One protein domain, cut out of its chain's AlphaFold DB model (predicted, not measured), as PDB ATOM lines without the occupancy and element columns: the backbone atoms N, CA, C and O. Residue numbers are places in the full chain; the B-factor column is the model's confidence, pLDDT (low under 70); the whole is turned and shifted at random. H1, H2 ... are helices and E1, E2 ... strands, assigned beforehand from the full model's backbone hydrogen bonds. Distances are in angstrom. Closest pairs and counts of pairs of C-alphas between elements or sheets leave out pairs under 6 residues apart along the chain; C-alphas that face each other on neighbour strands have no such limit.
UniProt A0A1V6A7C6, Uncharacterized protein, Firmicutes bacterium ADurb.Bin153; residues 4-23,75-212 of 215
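This is residues 4 to 23 and 75 to 212 of the 215 residues of an uncharacterized protein of Firmicutes bacterium ADurb.Bin153 (UniProt A0A1V6A7C6). A strongly twisted sheet of six strands is folded back on itself, E2 and E5 facing E3, E1 and E6 with E4 as the hinge, and two helices, H1 and H2, lie side by side as a hairpin over one face. Long loops surround this body, and the one at residues 78 to 100 reaches farthest, to 28 A from the mean of the C-alphas. The 158 printed residues include, along the chain, E1 E2 E3 E4 E5 E6 H1 H2; the sheet is mixed, in the order E2 E5 E4 E3 E1 E6. The class is mixed, helices and strands, with 67 residues in named elements, under half; the whole is compact, with a radius of gyration of the C-alphas of 15.3 A and spans of 49 by 36 by 32 A.

Find C-alpha 117 at (-11.375, 0.049, -20.625), where E4 begins; it runs over residues 117 to 128, 25.4 A, and bends by 91 degrees at residue 125. E5, residues 137 to 147, 18.2 A, bends by 109 degrees at residue 143. The other strands of the sheet are E3, residues 101 to 106, 16.5 A, and the short strands E2, residues 75 to 77, E1, residues 4 to 7, and E6, residues 176 to 179. E1 begins at C-alpha 4, (-10.656, -1.549, -6.564). H1, residues 181 to 194, is 20.1 A long; H2, residues 198 to 210, is 18.4 A long and ends at C-alpha 210, (-2.288, 9.019, -3.775).

E3, E4 and E5 form a meander, each strand the antiparallel neighbour of the one before, and two hairpins; look for N 104 and O 120 at 2.8 A, and N 123 and O 144 at 2.9 A. E2 is the antiparallel neighbour of E5, with N 76 and O 138 at 2.9 A, and E2 E3 E4 E5 make a Greek key, a meander whose last strand pairs with the strand before it. E1 is parallel to E3, with N 103 and O 4 at 2.8 A, and antiparallel to E6, with N 5 and O 177 at 2.8 A. H1 and H2 touch, at a shallow tilt of 10 degrees, opposite ways; their closest C-alphas, Lys 185 and Ala 208, are 4.6 A apart. Both are on the same face, H1 at a height over the sheet of 10.1 A and H2 at 8.6 A. The closest C-alphas of E5 and H2, Leu 144 and Ile 203, are 6.0 A apart. In H1 and H2 every O i to N i+4 pair is within hydrogen-bond range.

The C-alphas farthest apart, Pro 85 and Glu 198, are 49.4 A apart. Residues 24 to 74 are not printed, and C-alphas 23 and 75 are 10.9 A apart across the cut. The links E2 to E3 and E5 to E6 are long. The mean pLDDT of the printed part is 94.6, and no printed residue is under 70.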
ATOM      1  N   ILE A   4      -9.588  -0.672  -6.073       97.62
ATOM      2  CA  ILE A   4     -10.656  -1.549  -6.564       97.62
ATOM      3  C   ILE A   4     -11.076  -1.171  -7.979       97.62
ATOM      4  O   ILE A   4     -11.283  -0.007  -8.285       97.62
ATOM      5  N   ALA A   5     -11.255  -2.159  -8.851       98.19
ATOM      6  CA  ALA A   5     -11.855  -1.978 -10.166       98.19
ATOM      7  C   ALA A   5     -13.181  -2.731 -10.267       98.19
ATOM      8  O   ALA A   5     -13.238  -3.924  -9.974       98.19
ATOM      9  N   PHE A   6     -14.234  -2.060 -10.732       97.94
ATOM     10  CA  PHE A   6     -15.572  -2.615 -10.929       97.94
ATOM     11  C   PHE A   6     -15.762  -3.086 -12.374       97.94
ATOM     12  O   PHE A   6     -15.442  -2.367 -13.321       97.94
ATOM     13  N   LYS A   7     -16.338  -4.280 -12.560       96.44
ATOM     14  CA  LYS A   7     -16.790  -4.786 -13.864       96.44
ATOM     15  C   LYS A   7     -18.225  -4.369 -14.108       96.44
ATOM     16  O   LYS A   7     -19.146  -5.066 -13.690       96.44
ATOM     17  N   CYS A   8     -18.414  -3.282 -14.841       95.50
ATOM     18  CA  CYS A   8     -19.727  -2.745 -15.179       95.50
ATOM     19  C   CYS A   8     -20.263  -3.364 -16.476       95.50
ATOM     20  O   CYS A   8     -19.510  -3.605 -17.430       95.50
ATOM     21  N   ALA A   9     -21.571  -3.626 -16.524       93.69
ATOM     22  CA  ALA A   9     -22.236  -3.924 -17.790       93.69
ATOM     23  C   ALA A   9     -22.327  -2.633 -18.608       93.69
ATOM     24  O   ALA A   9     -22.580  -1.576 -18.041       93.69
ATOM     25  N   TYR A  10     -22.116  -2.722 -19.923       96.00
ATOM     26  CA  TYR A  10     -22.096  -1.538 -20.776       96.00
ATOM     27  C   TYR A  10     -23.409  -0.757 -20.683       96.00
ATOM     28  O   TYR A  10     -24.490  -1.325 -20.853       96.00
ATOM     29  N   ASN A  11     -23.286   0.540 -20.436       96.94
ATOM     30  CA  ASN A  11     -24.357   1.518 -20.445       96.94
ATOM     31  C   ASN A  11     -23.899   2.658 -21.357       96.94
ATOM     32  O   ASN A  11     -22.773   3.127 -21.221       96.94
ATOM     33  N   ASP A  12     -24.756   3.070 -22.283       96.06
ATOM     34  CA  ASP A  12     -24.491   4.079 -23.311       96.06
ATOM     35  C   ASP A  12     -25.250   5.392 -23.087       96.06
ATOM     36  O   ASP A  12     -25.211   6.287 -23.931       96.06
ATOM     37  N   ASN A  13     -25.968   5.522 -21.972       95.56
ATOM     38  CA  ASN A  13     -26.672   6.747 -21.644       95.56
ATOM     39  C   ASN A  13     -25.674   7.781 -21.134       95.56
ATOM     40  O   ASN A  13     -25.247   7.733 -19.982       95.56
ATOM     41  N   ARG A  14     -25.283   8.694 -22.019       92.81
ATOM     42  CA  ARG A  14     -24.274   9.718 -21.743       92.81
ATOM     43  C   ARG A  14     -24.817  10.884 -20.931       92.81
ATOM     44  O   ARG A  14     -24.024  11.639 -20.396       92.81
ATOM     45  N   GLY A  15     -26.135  11.030 -20.810       87.56
ATOM     46  CA  GLY A  15     -26.721  12.293 -20.381       87.56
ATOM     47  C   GLY A  15     -26.508  13.384 -21.437       87.56
ATOM     48  O   GLY A  15     -25.773  13.216 -22.415       87.56
ATOM     49  N   GLU A  16     -27.199  14.502 -21.275       85.88
ATOM     50  CA  GLU A  16     -27.168  15.578 -22.260       85.88
ATOM     51  C   GLU A  16     -25.850  16.362 -22.185       85.88
ATOM     52  O   GLU A  16     -25.464  16.847 -21.126       85.88
ATOM     53  N   GLY A  17     -25.136  16.457 -23.312       79.62
ATOM     54  CA  GLY A  17     -23.929  17.284 -23.445       79.62
ATOM     55  C   GLY A  17     -22.686  16.797 -22.688       79.62
ATOM     56  O   GLY A  17     -21.669  17.487 -22.697       79.62
ATOM     57  N   MET A  18     -22.727  15.623 -22.052       82.81
ATOM     58  CA  MET A  18     -21.607  15.144 -21.241       82.81
ATOM     59  C   MET A  18     -20.607  14.338 -22.083       82.81
ATOM     60  O   MET A  18     -20.995  13.389 -22.774       82.81
ATOM     61  N   PRO A  19     -19.299  14.630 -21.988       86.25
ATOM     62  CA  PRO A  19     -18.263  13.908 -22.716       86.25
ATOM     63  C   PRO A  19     -17.897  12.602 -21.990       86.25
ATOM     64  O   PRO A  19     -16.748  12.386 -21.635       86.25
ATOM     65  N   VAL A  20     -18.875  11.730 -21.734       90.69
ATOM     66  CA  VAL A  20     -18.688  10.426 -21.065       90.69
ATOM     67  C   VAL A  20     -19.181   9.293 -21.950       90.69
ATOM     68  O   VAL A  20     -19.970   9.511 -22.870       90.69
ATOM     69  N   VAL A  21     -18.735   8.064 -21.692       90.31
ATOM     70  CA  VAL A  21     -19.169   6.883 -22.464       90.31
ATOM     71  C   VAL A  21     -20.600   6.428 -22.154       90.31
ATOM     72  O   VAL A  21     -21.205   5.778 -23.005       90.31
ATOM     73  N   GLY A  22     -21.130   6.764 -20.971       95.31
ATOM     74  CA  GLY A  22     -22.477   6.405 -20.527       95.31
ATOM     75  C   GLY A  22     -22.668   6.537 -19.010       95.31
ATOM     76  O   GLY A  22     -21.950   7.310 -18.383       95.31
ATOM     77  N   TYR A  23     -23.574   5.740 -18.423       96.62
ATOM     78  CA  TYR A  23     -23.837   5.648 -16.966       96.62
ATOM     79  C   TYR A  23     -24.475   6.887 -16.309       96.62
ATOM     80  O   TYR A  23     -24.361   7.084 -15.096       96.62
ATOM     81  N   LYS A  75     -21.132   6.746  -7.308       97.94
ATOM     82  CA  LYS A  75     -21.326   5.653  -6.368       97.94
ATOM     83  C   LYS A  75     -21.340   4.323  -7.101       97.94
ATOM     84  O   LYS A  75     -22.102   4.132  -8.047       97.94
ATOM     85  N   ALA A  76     -20.498   3.400  -6.653       97.75
ATOM     86  CA  ALA A  76     -20.365   2.077  -7.244       97.75
ATOM     87  C   ALA A  76     -20.798   1.009  -6.243       97.75
ATOM     88  O   ALA A  76     -20.292   0.943  -5.123       97.75
ATOM     89  N   TYR A  77     -21.747   0.180  -6.665       97.12
ATOM     90  CA  TYR A  77     -22.336  -0.859  -5.835       97.12
ATOM     91  C   TYR A  77     -21.728  -2.221  -6.127       97.12
ATOM     92  O   TYR A  77     -21.284  -2.528  -7.243       97.12
ATOM     93  N   ALA A  78     -21.757  -3.059  -5.100       95.75
ATOM     94  CA  ALA A  78     -21.252  -4.400  -5.167       95.75
ATOM     95  C   ALA A  78     -22.185  -5.325  -5.957       95.75
ATOM     96  O   ALA A  78     -21.728  -6.286  -6.571       95.75
ATOM     97  N   GLY A  79     -23.473  -4.999  -6.005       94.38
ATOM     98  CA  GLY A  79     -24.504  -5.790  -6.652       94.38
ATOM     99  C   GLY A  79     -24.832  -7.063  -5.879       94.38
ATOM    100  O   GLY A  79     -24.390  -7.285  -4.750       94.38
ATOM    101  N   PHE A  80     -25.614  -7.923  -6.517       93.94
ATOM    102  CA  PHE A  80     -26.123  -9.150  -5.920       93.94
ATOM    103  C   PHE A  80     -25.580 -10.370  -6.666       93.94
ATOM    104  O   PHE A  80     -25.129 -10.293  -7.817       93.94
ATOM    105  N   ASP A  81     -25.572 -11.513  -5.996       91.31
ATOM    106  CA  ASP A  81     -25.537 -12.798  -6.681       91.31
ATOM    107  C   ASP A  81     -26.902 -13.030  -7.349       91.31
ATOM    108  O   ASP A  81     -27.944 -12.758  -6.767       91.31
ATOM    109  N   HIS A  82     -26.907 -13.484  -8.601       88.56
ATOM    110  CA  HIS A  82     -28.125 -13.613  -9.420       88.56
ATOM    111  C   HIS A  82     -28.411 -15.064  -9.826       88.56
ATOM    112  O   HIS A  82     -29.294 -15.334 -10.635       88.56
ATOM    113  N   ASN A  83     -27.609 -16.007  -9.331       84.44
ATOM    114  CA  ASN A  83     -27.692 -17.410  -9.693       84.44
ATOM    115  C   ASN A  83     -27.232 -18.321  -8.550       84.44
ATOM    116  O   ASN A  83     -26.519 -17.915  -7.632       84.44
ATOM    117  N   GLY A  84     -27.637 -19.588  -8.643       85.75
ATOM    118  CA  GLY A  84     -27.262 -20.623  -7.685       85.75
ATOM    119  C   GLY A  84     -27.878 -20.433  -6.289       85.75
ATOM    120  O   GLY A  84     -28.787 -19.622  -6.113       85.75
ATOM    121  N   PRO A  85     -27.376 -21.176  -5.285       87.19
ATOM    122  CA  PRO A  85     -27.909 -21.163  -3.916       87.19
ATOM    123  C   PRO A  85     -27.847 -19.799  -3.217       87.19
ATOM    124  O   PRO A  85     -28.543 -19.587  -2.233       87.19
ATOM    125  N   TRP A  86     -27.014 -18.888  -3.725       85.31
ATOM    126  CA  TRP A  86     -26.793 -17.554  -3.171       85.31
ATOM    127  C   TRP A  86     -27.539 -16.461  -3.937       85.31
ATOM    128  O   TRP A  86     -27.278 -15.284  -3.708       85.31
ATOM    129  N   SER A  87     -28.450 -16.809  -4.853       88.38
ATOM    130  CA  SER A  87     -29.228 -15.806  -5.582       88.38
ATOM    131  C   SER A  87     -29.892 -14.818  -4.622       88.38
ATOM    132  O   SER A  87     -30.423 -15.208  -3.585       88.38
ATOM    133  N   TRP A  88     -29.855 -13.539  -4.988       90.38
ATOM    134  CA  TRP A  88     -30.322 -12.393  -4.207       90.38
ATOM    135  C   TRP A  88     -29.521 -12.096  -2.939       90.38
ATOM    136  O   TRP A  88     -29.910 -11.236  -2.155       90.38
ATOM    137  N   THR A  89     -28.360 -12.730  -2.762       93.81
ATOM    138  CA  THR A  89     -27.442 -12.369  -1.680       93.81
ATOM    139  C   THR A  89     -26.686 -11.088  -2.054       93.81
ATOM    140  O   THR A  89     -26.081 -11.028  -3.133       93.81
ATOM    141  N   PRO A  90     -26.684 -10.055  -1.192       95.25
ATOM    142  CA  PRO A  90     -25.908  -8.846  -1.424       95.25
ATOM    143  C   PRO A  90     -24.413  -9.140  -1.323       95.25
ATOM    144  O   PRO A  90     -23.941  -9.758  -0.364       95.25
ATOM    145  N   ARG A  91     -23.640  -8.662  -2.299       95.06
ATOM    146  CA  ARG A  91     -22.184  -8.822  -2.288       95.06
ATOM    147  C   ARG A  91     -21.531  -7.860  -1.299       95.06
ATOM    148  O   ARG A  91     -22.017  -6.754  -1.057       95.06
ATOM    149  N   LYS A  92     -20.389  -8.292  -0.766       95.56
ATOM    150  CA  LYS A  92     -19.535  -7.511   0.133       95.56
ATOM    151  C   LYS A  92     -18.349  -6.910  -0.610       95.56
ATOM    152  O   LYS A  92     -17.831  -7.522  -1.547       95.56
ATOM    153  N   ILE A  93     -17.893  -5.751  -0.151       95.62
ATOM    154  CA  ILE A  93     -16.611  -5.155  -0.537       95.62
ATOM    155  C   ILE A  93     -15.643  -5.395   0.619       95.62
ATOM    156  O   ILE A  93     -15.794  -4.797   1.674       95.62
ATOM    157  N   ASN A  94     -14.689  -6.310   0.435       91.00
ATOM    158  CA  ASN A  94     -13.831  -6.764   1.537       91.00
ATOM    159  C   ASN A  94     -12.493  -6.017   1.629       91.00
ATOM    160  O   ASN A  94     -11.966  -5.882   2.723       91.00
ATOM    161  N   ASN A  95     -11.936  -5.573   0.497       91.50
ATOM    162  CA  ASN A  95     -10.565  -5.050   0.430       91.50
ATOM    163  C   ASN A  95     -10.503  -3.675  -0.249       91.50
ATOM    164  O   ASN A  95      -9.705  -3.498  -1.163       91.50
ATOM    165  N   ALA A  96     -11.390  -2.754   0.125       93.06
ATOM    166  CA  ALA A  96     -11.313  -1.354  -0.289       93.06
ATOM    167  C   ALA A  96     -11.748  -0.468   0.879       93.06
ATOM    168  O   ALA A  96     -12.769  -0.754   1.504       93.06
ATOM    169  N   ASP A  97     -11.003   0.603   1.121       95.38
ATOM    170  CA  ASP A  97     -11.180   1.512   2.248       95.38
ATOM    171  C   ASP A  97     -11.255   2.978   1.796       95.38
ATOM    172  O   ASP A  97     -11.026   3.334   0.636       95.38
ATOM    173  N   VAL A  98     -11.593   3.865   2.733       96.62
ATOM    174  CA  VAL A  98     -11.514   5.313   2.502       96.62
ATOM    175  C   VAL A  98     -10.078   5.695   2.146       96.62
ATOM    176  O   VAL A  98      -9.130   5.341   2.843       96.62
ATOM    177  N   GLY A  99      -9.921   6.454   1.064       96.31
ATOM    178  CA  GLY A  99      -8.631   6.865   0.523       96.31
ATOM    179  C   GLY A  99      -8.124   6.005  -0.632       96.31
ATOM    180  O   GLY A  99      -7.324   6.517  -1.415       96.31
ATOM    181  N   ASP A 100      -8.628   4.777  -0.795       97.31
ATOM    182  CA  ASP A 100      -8.350   3.955  -1.974       97.31
ATOM    183  C   ASP A 100      -8.957   4.569  -3.245       97.31
ATOM    184  O   ASP A 100      -9.804   5.464  -3.199       97.31
ATOM    185  N   ILE A 101      -8.535   4.073  -4.408       98.19
ATOM    186  CA  ILE A 101      -9.063   4.495  -5.704       98.19
ATOM    187  C   ILE A 101     -10.007   3.424  -6.237       98.19
ATOM    188  O   ILE A 101      -9.673   2.238  -6.278       98.19
ATOM    189  N   ALA A 102     -11.184   3.860  -6.674       98.50
ATOM    190  CA  ALA A 102     -12.120   3.049  -7.429       98.50
ATOM    191  C   ALA A 102     -11.981   3.343  -8.925       98.50
ATOM    192  O   ALA A 102     -12.114   4.488  -9.352       98.50
ATOM    193  N   PHE A 103     -11.780   2.298  -9.721       98.62
ATOM    194  CA  PHE A 103     -11.808   2.327 -11.179       98.62
ATOM    195  C   PHE A 103     -13.112   1.709 -11.675       98.62
ATOM    196  O   PHE A 103     -13.480   0.594 -11.301       98.62
ATOM    197  N   LEU A 104     -13.813   2.405 -12.557       98.50
ATOM    198  CA  LEU A 104     -15.017   1.895 -13.197       98.50
ATOM    199  C   LEU A 104     -14.653   1.422 -14.597       98.50
ATOM    200  O   LEU A 104     -14.115   2.188 -15.398       98.50
ATOM    201  N   THR A 105     -14.913   0.144 -14.884       98.44
ATOM    202  CA  THR A 105     -14.478  -0.485 -16.136       98.44
ATOM    203  C   THR A 105     -15.633  -1.104 -16.894       98.44
ATOM    204  O   THR A 105     -16.582  -1.635 -16.312       98.44
ATOM    205  N   THR A 106     -15.540  -1.103 -18.216       97.50
ATOM    206  CA  THR A 106     -16.518  -1.763 -19.078       97.50
ATOM    207  C   THR A 106     -15.894  -2.183 -20.402       97.50
ATOM    208  O   THR A 106     -14.683  -2.104 -20.570       97.50
ATOM    209  N   ARG A 107     -16.717  -2.697 -21.313       96.69
ATOM    210  CA  ARG A 107     -16.358  -3.095 -22.677       96.69
ATOM    211  C   ARG A 107     -17.427  -2.605 -23.627       96.69
ATOM    212  O   ARG A 107     -18.598  -2.596 -23.234       96.69
ATOM    213  N   TYR A 108     -17.064  -2.282 -24.864       96.38
ATOM    214  CA  TYR A 108     -18.090  -2.067 -25.871       96.38
ATOM    215  C   TYR A 108     -18.830  -3.375 -26.179       96.38
ATOM    216  O   TYR A 108     -18.313  -4.477 -25.946       96.38
ATOM    217  N   PRO A 109     -20.077  -3.282 -26.665       95.38
ATOM    218  CA  PRO A 109     -20.810  -4.443 -27.129       95.38
ATOM    219  C   PRO A 109     -20.025  -5.251 -28.170       95.38
ATOM    220  O   PRO A 109     -19.700  -4.744 -29.233       95.38
ATOM    221  N   GLY A 110     -19.763  -6.524 -27.866       93.38
ATOM    222  CA  GLY A 110     -19.057  -7.453 -28.759       93.38
ATOM    223  C   GLY A 110     -17.567  -7.629 -28.453       93.38
ATOM    224  O   GLY A 110     -17.005  -8.652 -28.834       93.38
ATOM    225  N   ASP A 111     -16.952  -6.719 -27.695       95.75
ATOM    226  CA  ASP A 111     -15.521  -6.789 -27.398       95.75
ATOM    227  C   ASP A 111     -15.168  -7.941 -26.447       95.75
ATOM    228  O   ASP A 111     -15.866  -8.222 -25.464       95.75
ATOM    229  N   GLY A 112     -14.016  -8.569 -26.690       95.44
ATOM    230  CA  GLY A 112     -13.378  -9.501 -25.757       95.44
ATOM    231  C   GLY A 112     -12.855  -8.807 -24.495       95.44
ATOM    232  O   GLY A 112     -12.874  -7.584 -24.388       95.44
ATOM    233  N   GLU A 113     -12.375  -9.574 -23.507       95.69
ATOM    234  CA  GLU A 113     -11.863  -8.980 -22.261       95.69
ATOM    235  C   GLU A 113     -10.689  -8.024 -22.496       95.69
ATOM    236  O   GLU A 113     -10.659  -7.000 -21.828       95.69
ATOM    237  N   ALA A 114      -9.826  -8.271 -23.488       95.75
ATOM    238  CA  ALA A 114      -8.738  -7.360 -23.862       95.75
ATOM    239  C   ALA A 114      -9.214  -5.927 -24.182       95.75
ATOM    240  O   ALA A 114      -8.516  -4.977 -23.862       95.75
ATOM    241  N   GLY A 115     -10.429  -5.758 -24.721       96.88
ATOM    242  CA  GLY A 115     -11.028  -4.445 -24.994       96.88
ATOM    243  C   GLY A 115     -11.635  -3.757 -23.767       96.88
ATOM    244  O   GLY A 115     -12.362  -2.774 -23.902       96.88
ATOM    245  N   ARG A 116     -11.418  -4.278 -22.550       98.06
ATOM    246  CA  ARG A 116     -11.914  -3.650 -21.322       98.06
ATOM    247  C   ARG A 116     -11.166  -2.355 -21.059       98.06
ATOM    248  O   ARG A 116      -9.953  -2.367 -20.901       98.06
ATOM    249  N   PHE A 117     -11.912  -1.274 -20.903       98.56
ATOM    250  CA  PHE A 117     -11.375   0.049 -20.625       98.56
ATOM    251  C   PHE A 117     -11.903   0.611 -19.310       98.56
ATOM    252  O   PHE A 117     -12.998   0.267 -18.849       98.56
ATOM    253  N   ILE A 118     -11.102   1.486 -18.714       98.62
ATOM    254  CA  ILE A 118     -11.482   2.356 -17.607       98.62
ATOM    255  C   ILE A 118     -12.243   3.537 -18.207       98.62
ATOM    256  O   ILE A 118     -11.780   4.142 -19.169       98.62
ATOM    257  N   PHE A 119     -13.413   3.854 -17.658       98.12
ATOM    258  CA  PHE A 119     -14.219   4.998 -18.100       98.12
ATOM    259  C   PHE A 119     -14.391   6.076 -17.032       98.12
ATOM    260  O   PHE A 119     -14.844   7.179 -17.333       98.12
ATOM    261  N   ALA A 120     -14.055   5.763 -15.783       98.31
ATOM    262  CA  ALA A 120     -14.014   6.719 -14.693       98.31
ATOM    263  C   ALA A 120     -13.128   6.191 -13.561       98.31
ATOM    264  O   ALA A 120     -12.978   4.977 -13.393       98.31
ATOM    265  N   ALA A 121     -12.580   7.108 -12.775       98.50
ATOM    266  CA  ALA A 121     -11.840   6.812 -11.562       98.50
ATOM    267  C   ALA A 121     -12.143   7.860 -10.485       98.50
ATOM    268  O   ALA A 121     -12.409   9.023 -10.798       98.50
ATOM    269  N   PHE A 122     -12.112   7.461  -9.218       98.56
ATOM    270  CA  PHE A 122     -12.280   8.388  -8.102       98.56
ATOM    271  C   PHE A 122     -11.610   7.893  -6.827       98.56
ATOM    272  O   PHE A 122     -11.484   6.687  -6.610       98.56
ATOM    273  N   ARG A 123     -11.233   8.830  -5.955       98.25
ATOM    274  CA  ARG A 123     -10.845   8.523  -4.579       98.25
ATOM    275  C   ARG A 123     -12.087   8.207  -3.762       98.25
ATOM    276  O   ARG A 123     -13.069   8.945  -3.802       98.25
ATOM    277  N   ILE A 124     -12.039   7.120  -3.014       98.50
ATOM    278  CA  ILE A 124     -13.118   6.672  -2.147       98.50
ATOM    279  C   ILE A 124     -13.170   7.573  -0.909       98.50
ATOM    280  O   ILE A 124     -12.205   7.647  -0.150       98.50
ATOM    281  N   ALA A 125     -14.302   8.246  -0.701       98.12
ATOM    282  CA  ALA A 125     -14.584   9.038   0.500       98.12
ATOM    283  C   ALA A 125     -15.451   8.282   1.512       98.12
ATOM    284  O   ALA A 125     -15.376   8.547   2.709       98.12
ATOM    285  N   GLU A 126     -16.266   7.337   1.042       98.06
ATOM    286  CA  GLU A 126     -17.165   6.547   1.878       98.06
ATOM    287  C   GLU A 126     -17.185   5.095   1.404       98.06
ATOM    288  O   GLU A 126     -17.245   4.824   0.200       98.06
ATOM    289  N   VAL A 127     -17.167   4.172   2.367       97.56
ATOM    290  CA  VAL A 127     -17.292   2.733   2.141       97.56
ATOM    291  C   VAL A 127     -18.366   2.182   3.060       97.56
ATOM    292  O   VAL A 127     -18.286   2.314   4.279       97.56
ATOM    293  N   VAL A 128     -19.331   1.488   2.469       97.81
ATOM    294  CA  VAL A 128     -20.225   0.579   3.183       97.81
ATOM    295  C   VAL A 128     -19.892  -0.831   2.707       97.81
ATOM    296  O   VAL A 128     -20.271  -1.200   1.597       97.81
ATOM    297  N   PRO A 129     -19.175  -1.646   3.502       95.44
ATOM    298  CA  PRO A 129     -18.730  -2.969   3.061       95.44
ATOM    299  C   PRO A 129     -19.880  -3.929   2.746       95.44
ATOM    300  O   PRO A 129     -19.738  -4.815   1.904       95.44
ATOM    301  N   TYR A 130     -21.018  -3.768   3.425       97.06
ATOM    302  CA  TYR A 130     -22.200  -4.608   3.276       97.06
ATOM    303  C   TYR A 130     -23.465  -3.845   3.662       97.06
ATOM    304  O   TYR A 130     -23.526  -3.240   4.728       97.06
ATOM    305  N   ASP A 131     -24.483  -3.949   2.816       96.56
ATOM    306  CA  ASP A 131     -25.840  -3.479   3.073       96.56
ATOM    307  C   ASP A 131     -26.796  -4.604   2.628       96.56
ATOM    308  O   ASP A 131     -26.689  -5.062   1.483       96.56
ATOM    309  N   PRO A 132     -27.682  -5.106   3.506       94.44
ATOM    310  CA  PRO A 132     -28.577  -6.211   3.173       94.44
ATOM    311  C   PRO A 132     -29.628  -5.851   2.113       94.44
ATOM    312  O   PRO A 132     -30.138  -6.745   1.445       94.44
ATOM    313  N   GLU A 133     -29.942  -4.569   1.928       92.81
ATOM    314  CA  GLU A 133     -30.931  -4.098   0.954       92.81
ATOM    315  C   GLU A 133     -30.282  -3.612  -0.344       92.81
ATOM    316  O   GLU A 133     -30.903  -3.653  -1.405       92.81
ATOM    317  N   LYS A 134     -29.033  -3.130  -0.276       91.31
ATOM    318  CA  LYS A 134     -28.370  -2.444  -1.399       91.31
ATOM    319  C   LYS A 134     -27.064  -3.075  -1.856       91.31
ATOM    320  O   LYS A 134     -26.538  -2.622  -2.872       91.31
ATOM    321  N   SER A 135     -26.547  -4.096  -1.174       96.25
ATOM    322  CA  SER A 135     -25.156  -4.576  -1.271       96.25
ATOM    323  C   SER A 135     -24.120  -3.561  -0.784       96.25
ATOM    324  O   SER A 135     -24.431  -2.391  -0.582       96.25
ATOM    325  N   GLY A 136     -22.872  -3.996  -0.596       97.75
ATOM    326  CA  GLY A 136     -21.785  -3.066  -0.297       97.75
ATOM    327  C   GLY A 136     -21.615  -2.004  -1.388       97.75
ATOM    328  O   GLY A 136     -21.980  -2.222  -2.541       97.75
ATOM    329  N   TRP A 137     -21.068  -0.844  -1.059       98.00
ATOM    330  CA  TRP A 137     -20.838   0.225  -2.024       98.00
ATOM    331  C   TRP A 137     -19.724   1.165  -1.584       98.00
ATOM    332  O   TRP A 137     -19.388   1.260  -0.404       98.00
ATOM    333  N   VAL A 138     -19.178   1.887  -2.559       98.31
ATOM    334  CA  VAL A 138     -18.219   2.974  -2.347       98.31
ATOM    335  C   VAL A 138     -18.712   4.243  -3.023       98.31
ATOM    336  O   VAL A 138     -19.381   4.174  -4.061       98.31
ATOM    337  N   LYS A 139     -18.383   5.399  -2.449       98.50
ATOM    338  CA  LYS A 139     -18.742   6.715  -2.987       98.50
ATOM    339  C   LYS A 139     -17.516   7.615  -3.097       98.50
ATOM    340  O   LYS A 139     -16.604   7.538  -2.271       98.50
ATOM    341  N   ALA A 140     -17.499   8.441  -4.135       98.56
ATOM    342  CA  ALA A 140     -16.394   9.335  -4.431       98.56
ATOM    343  C   ALA A 140     -16.265  10.508  -3.455       98.56
ATOM    344  O   ALA A 140     -17.255  11.040  -2.956       98.56
ATOM    345  N   ASP A 141     -15.026  10.961  -3.294       98.00
ATOM    346  CA  ASP A 141     -14.693  12.336  -2.937       98.00
ATOM    347  C   ASP A 141     -15.070  13.263  -4.107       98.00
ATOM    348  O   ASP A 141     -14.597  13.086  -5.234       98.00
ATOM    349  N   ASP A 142     -15.916  14.264  -3.850       96.31
ATOM    350  CA  ASP A 142     -16.409  15.183  -4.880       96.31
ATOM    351  C   ASP A 142     -15.306  16.016  -5.549       96.31
ATOM    352  O   ASP A 142     -15.490  16.471  -6.682       96.31
ATOM    353  N   SER A 143     -14.158  16.183  -4.886       97.00
ATOM    354  CA  SER A 143     -12.998  16.914  -5.404       97.00
ATOM    355  C   SER A 143     -12.010  16.036  -6.182       97.00
ATOM    356  O   SER A 143     -11.217  16.558  -6.967       97.00
ATOM    357  N   LEU A 144     -12.068  14.712  -6.005       97.75
ATOM    358  CA  LEU A 144     -11.092  13.753  -6.534       97.75
ATOM    359  C   LEU A 144     -11.779  12.643  -7.332       97.75
ATOM    360  O   LEU A 144     -11.651  11.452  -7.041       97.75
ATOM    361  N   LYS A 145     -12.504  13.055  -8.372       97.75
ATOM    362  CA  LYS A 145     -13.234  12.172  -9.280       97.75
ATOM    363  C   LYS A 145     -13.112  12.624 -10.727       97.75
ATOM    364  O   LYS A 145     -13.039  13.818 -11.017       97.75
ATOM    365  N   LEU A 146     -13.091  11.660 -11.636       96.19
ATOM    366  CA  LEU A 146     -12.852  11.895 -13.050       96.19
ATOM    367  C   LEU A 146     -13.601  10.868 -13.900       96.19
ATOM    368  O   LEU A 146     -13.443   9.666 -13.712       96.19
ATOM    369  N   ALA A 147     -14.410  11.343 -14.845       96.88
ATOM    370  CA  ALA A 147     -14.991  10.520 -15.906       96.88
ATOM    371  C   ALA A 147     -14.247  10.826 -17.204       96.88
ATOM    372  O   ALA A 147     -13.811  11.963 -17.387       96.88
ATOM    373  N   LEU A 148     -14.084   9.832 -18.072       97.00
ATOM    374  CA  LEU A 148     -13.282   9.918 -19.291       97.00
ATOM    375  C   LEU A 148     -14.176  10.022 -20.526       97.00
ATOM    376  O   LEU A 148     -15.219   9.358 -20.613       97.00
ATOM    377  N   SER A 149     -13.745  10.833 -21.489       95.62
ATOM    378  CA  SER A 149     -14.352  10.869 -22.814       95.62
ATOM    379  C   SER A 149     -13.873   9.694 -23.674       95.62
ATOM    380  O   SER A 149     -12.887   9.036 -23.337       95.62
ATOM    381  N   PRO A 150     -14.568   9.367 -24.782       94.94
ATOM    382  CA  PRO A 150     -14.207   8.225 -25.631       94.94
ATOM    383  C   PRO A 150     -12.766   8.229 -26.160       94.94
ATOM    384  O   PRO A 150     -12.215   7.170 -26.436       94.94
ATOM    385  N   ASP A 151     -12.170   9.404 -26.313       95.50
ATOM    386  CA  ASP A 151     -10.799   9.629 -26.770       95.50
ATOM    387  C   ASP A 151      -9.762   9.693 -25.634       95.50
ATOM    388  O   ASP A 151      -8.577   9.869 -25.901       95.50
ATOM    389  N   GLU A 152     -10.193   9.533 -24.381       97.25
ATOM    390  CA  GLU A 152      -9.349   9.524 -23.178       97.25
ATOM    391  C   GLU A 152      -9.325   8.147 -22.486       97.25
ATOM    392  O   GLU A 152      -8.836   8.013 -21.365       97.25
ATOM    393  N   LEU A 153      -9.898   7.117 -23.118       97.25
ATOM    394  CA  LEU A 153     -10.036   5.789 -22.525       97.25
ATOM    395  C   LEU A 153      -8.690   5.068 -22.417       97.25
ATOM    396  O   LEU A 153      -7.896   5.047 -23.353       97.25
ATOM    397  N   VAL A 154      -8.493   4.402 -21.280       98.12
ATOM    398  CA  VAL A 154      -7.312   3.581 -20.984       98.12
ATOM    399  C   VAL A 154      -7.732   2.121 -20.869       98.12
ATOM    400  O   VAL A 154      -8.701   1.811 -20.167       98.12
ATOM    401  N   PHE A 155      -7.019   1.208 -21.532       98.06
ATOM    402  CA  PHE A 155      -7.295  -0.222 -21.413       98.06
ATOM    403  C   PHE A 155      -6.871  -0.746 -20.041       98.06
ATOM    404  O   PHE A 155      -5.764  -0.529 -19.565       98.06
ATOM    405  N   PHE A 156      -7.782  -1.456 -19.382       98.12
ATOM    406  CA  PHE A 156      -7.596  -1.931 -18.014       98.12
ATOM    407  C   PHE A 156      -6.464  -2.958 -17.907       98.12
ATOM    408  O   PHE A 156      -5.706  -2.940 -16.940       98.12
ATOM    409  N   TRP A 157      -6.354  -3.859 -18.886       96.88
ATOM    410  CA  TRP A 157      -5.388  -4.960 -18.842       96.88
ATOM    411  C   TRP A 157      -3.945  -4.522 -19.095       96.88
ATOM    412  O   TRP A 157      -3.043  -5.235 -18.677       96.88
ATOM    413  N   ASP A 158      -3.721  -3.330 -19.650       96.62
ATOM    414  CA  ASP A 158      -2.376  -2.752 -19.800       96.62
ATOM    415  C   ASP A 158      -1.778  -2.326 -18.446       96.62
ATOM    416  O   ASP A 158      -0.573  -2.125 -18.317       96.62
ATOM    417  N   HIS A 159      -2.623  -2.209 -17.417       96.25
ATOM    418  CA  HIS A 159      -2.239  -1.803 -16.063       96.25
ATOM    419  C   HIS A 159      -2.617  -2.837 -15.000       96.25
ATOM    420  O   HIS A 159      -2.374  -2.634 -13.805       96.25
ATOM    421  N   TYR A 160      -3.227  -3.950 -15.411       95.38
ATOM    422  CA  TYR A 160      -3.663  -4.994 -14.506       95.38
ATOM    423  C   TYR A 160      -3.042  -6.346 -14.821       95.38
ATOM    424  O   TYR A 160      -3.329  -6.946 -15.850       95.38
ATOM    425  N   GLU A 161      -2.330  -6.897 -13.840       90.69
ATOM    426  CA  GLU A 161      -1.820  -8.259 -13.884       90.69
ATOM    427  C   GLU A 161      -2.460  -9.110 -12.785       90.69
ATOM    428  O   GLU A 161      -2.595  -8.707 -11.624       90.69
ATOM    429  N   ASN A 162      -2.850 -10.332 -13.143       85.38
ATOM    430  CA  ASN A 162      -3.230 -11.329 -12.152       85.38
ATOM    431  C   ASN A 162      -1.966 -11.831 -11.448       85.38
ATOM    432  O   ASN A 162      -1.144 -12.486 -12.080       85.38
ATOM    433  N   ARG A 163      -1.851 -11.627 -10.129       81.56
ATOM    434  CA  ARG A 163      -0.678 -12.063  -9.342       81.56
ATOM    435  C   ARG A 163      -0.281 -13.526  -9.565       81.56
ATOM    436  O   ARG A 163       0.900 -13.843  -9.581       81.56
ATOM    437  N   SER A 164      -1.261 -14.418  -9.715       83.25
ATOM    438  CA  SER A 164      -1.029 -15.853  -9.921       83.25
ATOM    439  C   SER A 164      -0.878 -16.263 -11.388       83.25
ATOM    440  O   SER A 164      -0.428 -17.374 -11.650       83.25
ATOM    441  N   ASN A 165      -1.278 -15.415 -12.341       85.50
ATOM    442  CA  ASN A 165      -1.188 -15.709 -13.772       85.50
ATOM    443  C   ASN A 165      -1.126 -14.414 -14.611       85.50
ATOM    444  O   ASN A 165      -2.133 -14.039 -15.219       85.50
ATOM    445  N   PRO A 166       0.023 -13.714 -14.643       86.06
ATOM    446  CA  PRO A 166       0.128 -12.377 -15.235       86.06
ATOM    447  C   PRO A 166      -0.289 -12.288 -16.710       86.06
ATOM    448  O   PRO A 166      -0.814 -11.264 -17.126       86.06
ATOM    449  N   SER A 167      -0.135 -13.366 -17.490       85.44
ATOM    450  CA  SER A 167      -0.518 -13.402 -18.911       85.44
ATOM    451  C   SER A 167      -2.014 -13.640 -19.155       85.44
ATOM    452  O   SER A 167      -2.479 -13.540 -20.292       85.44
ATOM    453  N   TYR A 168      -2.795 -13.965 -18.119       89.31
ATOM    454  CA  TYR A 168      -4.224 -14.228 -18.267       89.31
ATOM    455  C   TYR A 168      -5.041 -12.937 -18.363       89.31
ATOM    456  O   TYR A 168      -5.240 -12.224 -17.375       89.31
ATOM    457  N   ILE A 169      -5.606 -12.711 -19.548       91.25
ATOM    458  CA  ILE A 169      -6.558 -11.636 -19.831       91.25
ATOM    459  C   ILE A 169      -7.980 -12.190 -19.710       91.25
ATOM    460  O   ILE A 169      -8.544 -12.760 -20.645       91.25
ATOM    461  N   GLY A 170      -8.586 -12.019 -18.539       91.88
ATOM    462  CA  GLY A 170      -9.972 -12.420 -18.327       91.88
ATOM    463  C   GLY A 170     -10.485 -12.085 -16.938       91.88
ATOM    464  O   GLY A 170      -9.796 -12.279 -15.942       91.88
ATOM    465  N   TRP A 171     -11.715 -11.578 -16.831       92.62
ATOM    466  CA  TRP A 171     -12.259 -11.145 -15.539       92.62
ATOM    467  C   TRP A 171     -12.880 -12.269 -14.700       92.62
ATOM    468  O   TRP A 171     -12.777 -12.253 -13.479       92.62
ATOM    469  N   GLY A 172     -13.530 -13.246 -15.338       88.62
ATOM    470  CA  GLY A 172     -14.328 -14.262 -14.639       88.62
ATOM    471  C   GLY A 172     -15.680 -13.735 -14.133       88.62
ATOM    472  O   GLY A 172     -16.192 -12.727 -14.630       88.62
ATOM    473  N   SER A 173     -16.285 -14.436 -13.172       82.50
ATOM    474  CA  SER A 173     -17.631 -14.149 -12.641       82.50
ATOM    475  C   SER A 173     -17.673 -13.047 -11.576       82.50
ATOM    476  O   SER A 173     -18.738 -12.484 -11.336       82.50
ATOM    477  N   GLY A 174     -16.534 -12.715 -10.960       88.12
ATOM    478  CA  GLY A 174     -16.452 -11.699  -9.912       88.12
ATOM    479  C   GLY A 174     -16.847 -10.302 -10.395       88.12
ATOM    480  O   GLY A 174     -16.681  -9.956 -11.567       88.12
ATOM    481  N   ARG A 175     -17.350  -9.471  -9.477       92.25
ATOM    482  CA  ARG A 175     -17.737  -8.085  -9.777       92.25
ATOM    483  C   ARG A 175     -16.570  -7.099  -9.675       92.25
ATOM    484  O   ARG A 175     -16.589  -6.093 -10.380       92.25
ATOM    485  N   PHE A 176     -15.543  -7.410  -8.883       94.06
ATOM    486  CA  PHE A 176     -14.380  -6.536  -8.706       94.06
ATOM    487  C   PHE A 176     -13.061  -7.269  -8.887       94.06
ATOM    488  O   PHE A 176     -12.984  -8.490  -8.734       94.06
ATOM    489  N   ARG A 177     -12.024  -6.483  -9.157       94.56
ATOM    490  CA  ARG A 177     -10.619  -6.854  -9.004       94.56
ATOM    491  C   ARG A 177      -9.941  -5.848  -8.089       94.56
ATOM    492  O   ARG A 177     -10.321  -4.683  -8.086       94.56
ATOM    493  N   TYR A 178      -8.945  -6.307  -7.341       94.56
ATOM    494  CA  TYR A 178      -8.137  -5.450  -6.481       94.56
ATOM    495  C   TYR A 178      -6.770  -5.217  -7.112       94.56
ATOM    496  O   TYR A 178      -6.167  -6.162  -7.629       94.56
ATOM    497  N   LEU A 179      -6.320  -3.970  -7.085       94.56
ATOM    498  CA  LEU A 179      -5.067  -3.485  -7.642       94.56
ATOM    499  C   LEU A 179      -4.134  -3.124  -6.491       94.56
ATOM    500  O   LEU A 179      -4.574  -2.568  -5.483       94.56
ATOM    501  N   ASP A 180      -2.848  -3.429  -6.647       93.69
ATOM    502  CA  ASP A 180      -1.840  -2.824  -5.781       93.69
ATOM    503  C   ASP A 180      -1.583  -1.356  -6.170       93.69
ATOM    504  O   ASP A 180      -2.056  -0.866  -7.204       93.69
ATOM    505  N   GLY A 181      -0.831  -0.647  -5.328       94.44
ATOM    506  CA  GLY A 181      -0.541   0.766  -5.548       94.44
ATOM    507  C   GLY A 181       0.232   1.059  -6.837       94.44
ATOM    508  O   GLY A 181       0.035   2.105  -7.454       94.44
ATOM    509  N   ARG A 182       1.069   0.124  -7.312       94.06
ATOM    510  CA  ARG A 182       1.811   0.294  -8.574       94.06
ATOM    511  C   ARG A 182       0.873   0.207  -9.768       94.06
ATOM    512  O   ARG A 182       0.942   1.057 -10.651       94.06
ATOM    513  N   GLN A 183      -0.015  -0.784  -9.772       95.75
ATOM    514  CA  GLN A 183      -1.017  -0.972 -10.821       95.75
ATOM    515  C   GLN A 183      -1.977   0.223 -10.896       95.75
ATOM    516  O   GLN A 183      -2.229   0.754 -11.977       95.75
ATOM    517  N   ALA A 184      -2.468   0.697  -9.746       97.31
ATOM    518  CA  ALA A 184      -3.344   1.866  -9.694       97.31
ATOM    519  C   ALA A 184      -2.633   3.152 -10.128       97.31
ATOM    520  O   ALA A 184      -3.189   3.912 -10.922       97.31
ATOM    521  N   LYS A 185      -1.389   3.368  -9.675       96.75
ATOM    522  CA  LYS A 185      -0.577   4.509 -10.105       96.75
ATOM    523  C   LYS A 185      -0.378   4.500 -11.618       96.75
ATOM    524  O   LYS A 185      -0.663   5.506 -12.258       96.75
ATOM    525  N   GLY A 186       0.041   3.368 -12.184       97.44
ATOM    526  CA  GLY A 186       0.261   3.234 -13.625       97.44
ATOM    527  C   GLY A 186      -1.003   3.518 -14.438       97.44
ATOM    528  O   GLY A 186      -0.946   4.255 -15.420       97.44
ATOM    529  N   ALA A 187      -2.159   3.015 -13.989       98.19
ATOM    530  CA  ALA A 187      -3.442   3.325 -14.618       98.19
ATOM    531  C   ALA A 187      -3.770   4.829 -14.554       98.19
ATOM    532  O   ALA A 187      -4.190   5.412 -15.550       98.19
ATOM    533  N   MET A 188      -3.558   5.480 -13.406       98.38
ATOM    534  CA  MET A 188      -3.825   6.914 -13.256       98.38
ATOM    535  C   MET A 188      -2.849   7.799 -14.043       98.38
ATOM    536  O   MET A 188      -3.266   8.828 -14.572       98.38
ATOM    537  N   GLU A 189      -1.579   7.409 -14.163       98.31
ATOM    538  CA  GLU A 189      -0.588   8.102 -15.001       98.31
ATOM    539  C   GLU A 189      -0.947   8.003 -16.488       98.31
ATOM    540  O   GLU A 189      -0.889   9.008 -17.198       98.31
ATOM    541  N   ALA A 190      -1.397   6.833 -16.949       98.56
ATOM    542  CA  ALA A 190      -1.894   6.665 -18.312       98.56
ATOM    543  C   ALA A 190      -3.140   7.518 -18.576       98.56
ATOM    544  O   ALA A 190      -3.230   8.181 -19.609       98.56
ATOM    545  N   ILE A 191      -4.067   7.582 -17.614       98.38
ATOM    546  CA  ILE A 191      -5.221   8.486 -17.691       98.38
ATOM    547  C   ILE A 191      -4.745   9.943 -17.791       98.38
ATOM    548  O   ILE A 191      -5.183  10.673 -18.677       98.38
ATOM    549  N   ALA A 192      -3.818  10.373 -16.932       98.25
ATOM    550  CA  ALA A 192      -3.290  11.737 -16.943       98.25
ATOM    551  C   ALA A 192      -2.586  12.109 -18.262       98.25
ATOM    552  O   ALA A 192      -2.573  13.281 -18.639       98.25
ATOM    553  N   ALA A 193      -2.008  11.132 -18.965       98.31
ATOM    554  CA  ALA A 193      -1.385  11.340 -20.268       98.31
ATOM    555  C   ALA A 193      -2.404  11.582 -21.397       98.31
ATOM    556  O   ALA A 193      -2.070  12.256 -22.371       98.31
ATOM    557  N   LEU A 194      -3.628  11.054 -21.273       97.88
ATOM    558  CA  LEU A 194      -4.678  11.185 -22.290       97.88
ATOM    559  C   LEU A 194      -5.658  12.328 -22.016       97.88
ATOM    560  O   LEU A 194      -6.191  12.907 -22.962       97.88
ATOM    561  N   VAL A 195      -5.898  12.661 -20.745       97.38
ATOM    562  CA  VAL A 195      -6.836  13.721 -20.360       97.38
ATOM    563  C   VAL A 195      -6.371  15.072 -20.896       97.38
ATOM    564  O   VAL A 195      -5.279  15.546 -20.581       97.38
ATOM    565  N   LYS A 196      -7.234  15.706 -21.693       94.62
ATOM    566  CA  LYS A 196      -6.886  16.919 -22.453       94.62
ATOM    567  C   LYS A 196      -7.063  18.209 -21.664       94.62
ATOM    568  O   LYS A 196      -6.355  19.182 -21.891       94.62
ATOM    569  N   ASP A 197      -8.046  18.230 -20.771       95.56
ATOM    570  CA  ASP A 197      -8.323  19.386 -19.924       95.56
ATOM    571  C   ASP A 197      -7.340  19.431 -18.745       95.56
ATOM    572  O   ASP A 197      -7.249  18.482 -17.967       95.56
ATOM    573  N   GLU A 198      -6.626  20.547 -18.585       96.62
ATOM    574  CA  GLU A 198      -5.557  20.679 -17.583       96.62
ATOM    575  C   GLU A 198      -6.061  20.540 -16.140       96.62
ATOM    576  O   GLU A 198      -5.376  19.967 -15.289       96.62
ATOM    577  N   ARG A 199      -7.289  20.987 -15.846       95.81
ATOM    578  CA  ARG A 199      -7.873  20.812 -14.510       95.81
ATOM    579  C   ARG A 199      -8.138  19.335 -14.224       95.81
ATOM    580  O   ARG A 199      -7.769  18.839 -13.160       95.81
ATOM    581  N   ARG A 200      -8.767  18.622 -15.159       96.94
ATOM    582  CA  ARG A 200      -9.037  17.178 -15.055       96.94
ATOM    583  C   ARG A 200      -7.743  16.366 -15.003       96.94
ATOM    584  O   ARG A 200      -7.651  15.417 -14.225       96.94
ATOM    585  N   LYS A 201      -6.723  16.772 -15.756       98.06
ATOM    586  CA  LYS A 201      -5.381  16.186 -15.704       98.06
ATOM    587  C   LYS A 201      -4.735  16.372 -14.333       98.06
ATOM    588  O   LYS A 201      -4.177  15.420 -13.797       98.06
ATOM    589  N   GLY A 202      -4.886  17.548 -13.719       98.25
ATOM    590  CA  GLY A 202      -4.470  17.792 -12.335       98.25
ATOM    591  C   GLY A 202      -5.114  16.819 -11.339       98.25
ATOM    592  O   GLY A 202      -4.424  16.285 -10.473       98.25
ATOM    593  N   ILE A 203      -6.407  16.510 -11.505       98.25
ATOM    594  CA  ILE A 203      -7.099  15.490 -10.694       98.25
ATOM    595  C   ILE A 203      -6.492  14.101 -10.933       98.25
ATOM    596  O   ILE A 203      -6.210  13.385  -9.971       98.25
ATOM    597  N   ALA A 204      -6.250  13.719 -12.192       98.12
ATOM    598  CA  ALA A 204      -5.640  12.430 -12.519       98.12
ATOM    599  C   ALA A 204      -4.239  12.271 -11.896       98.12
ATOM    600  O   ALA A 204      -3.943  11.235 -11.303       98.12
ATOM    601  N   LEU A 205      -3.406  13.315 -11.952       98.19
ATOM    602  CA  LEU A 205      -2.073  13.336 -11.335       98.19
ATOM    603  C   LEU A 205      -2.128  13.282  -9.800       98.19
ATOM    604  O   LEU A 205      -1.305  12.609  -9.170       98.19
ATOM    605  N   ALA A 206      -3.107  13.952  -9.185       97.75
ATOM    606  CA  ALA A 206      -3.322  13.876  -7.743       97.75
ATOM    607  C   ALA A 206      -3.695  12.447  -7.313       97.75
ATOM    608  O   ALA A 206      -3.100  11.900  -6.386       97.75
ATOM    609  N   LEU A 207      -4.617  11.806  -8.036       97.44
ATOM    610  CA  LEU A 207      -4.988  10.406  -7.818       97.44
ATOM    611  C   LEU A 207      -3.797   9.453  -8.029       97.44
ATOM    612  O   LEU A 207      -3.573   8.566  -7.206       97.44
ATOM    613  N   ALA A 208      -2.975   9.662  -9.063       97.12
ATOM    614  CA  ALA A 208      -1.753   8.878  -9.279       97.12
ATOM    615  C   ALA A 208      -0.784   8.970  -8.089       97.12
ATOM    616  O   ALA A 208      -0.218   7.964  -7.661       97.12
ATOM    617  N   SER A 209      -0.631  10.165  -7.512       95.62
ATOM    618  CA  SER A 209       0.234  10.386  -6.344       95.62
ATOM    619  C   SER A 209      -0.299   9.687  -5.090       95.62
ATOM    620  O   SER A 209       0.469   9.108  -4.327       95.62
ATOM    621  N   LEU A 210      -1.622   9.676  -4.905       93.69
ATOM    622  CA  LEU A 210      -2.288   9.019  -3.775       93.69
ATOM    623  C   LEU A 210      -2.308   7.486  -3.879       93.69
ATOM    624  O   LEU A 210      -2.479   6.809  -2.868       93.69
ATOM    625  N   SER A 211      -2.080   6.935  -5.074       88.75
ATOM    626  CA  SER A 211      -2.052   5.486  -5.326       88.75
ATOM    627  C   SER A 211      -0.877   4.765  -4.646       88.75
ATOM    628  O   SER A 211      -0.799   3.546  -4.680       88.75
ATOM    629  N   GLN A 212       0.089   5.480  -4.058       73.56
ATOM    630  CA  GLN A 212       1.286   4.863  -3.470       73.56
ATOM    631  C   GLN A 212       1.102   4.368  -2.027       73.56
ATOM    632  O   GLN A 212       1.972   3.667  -1.512       73.56
TER     633      GLN A 212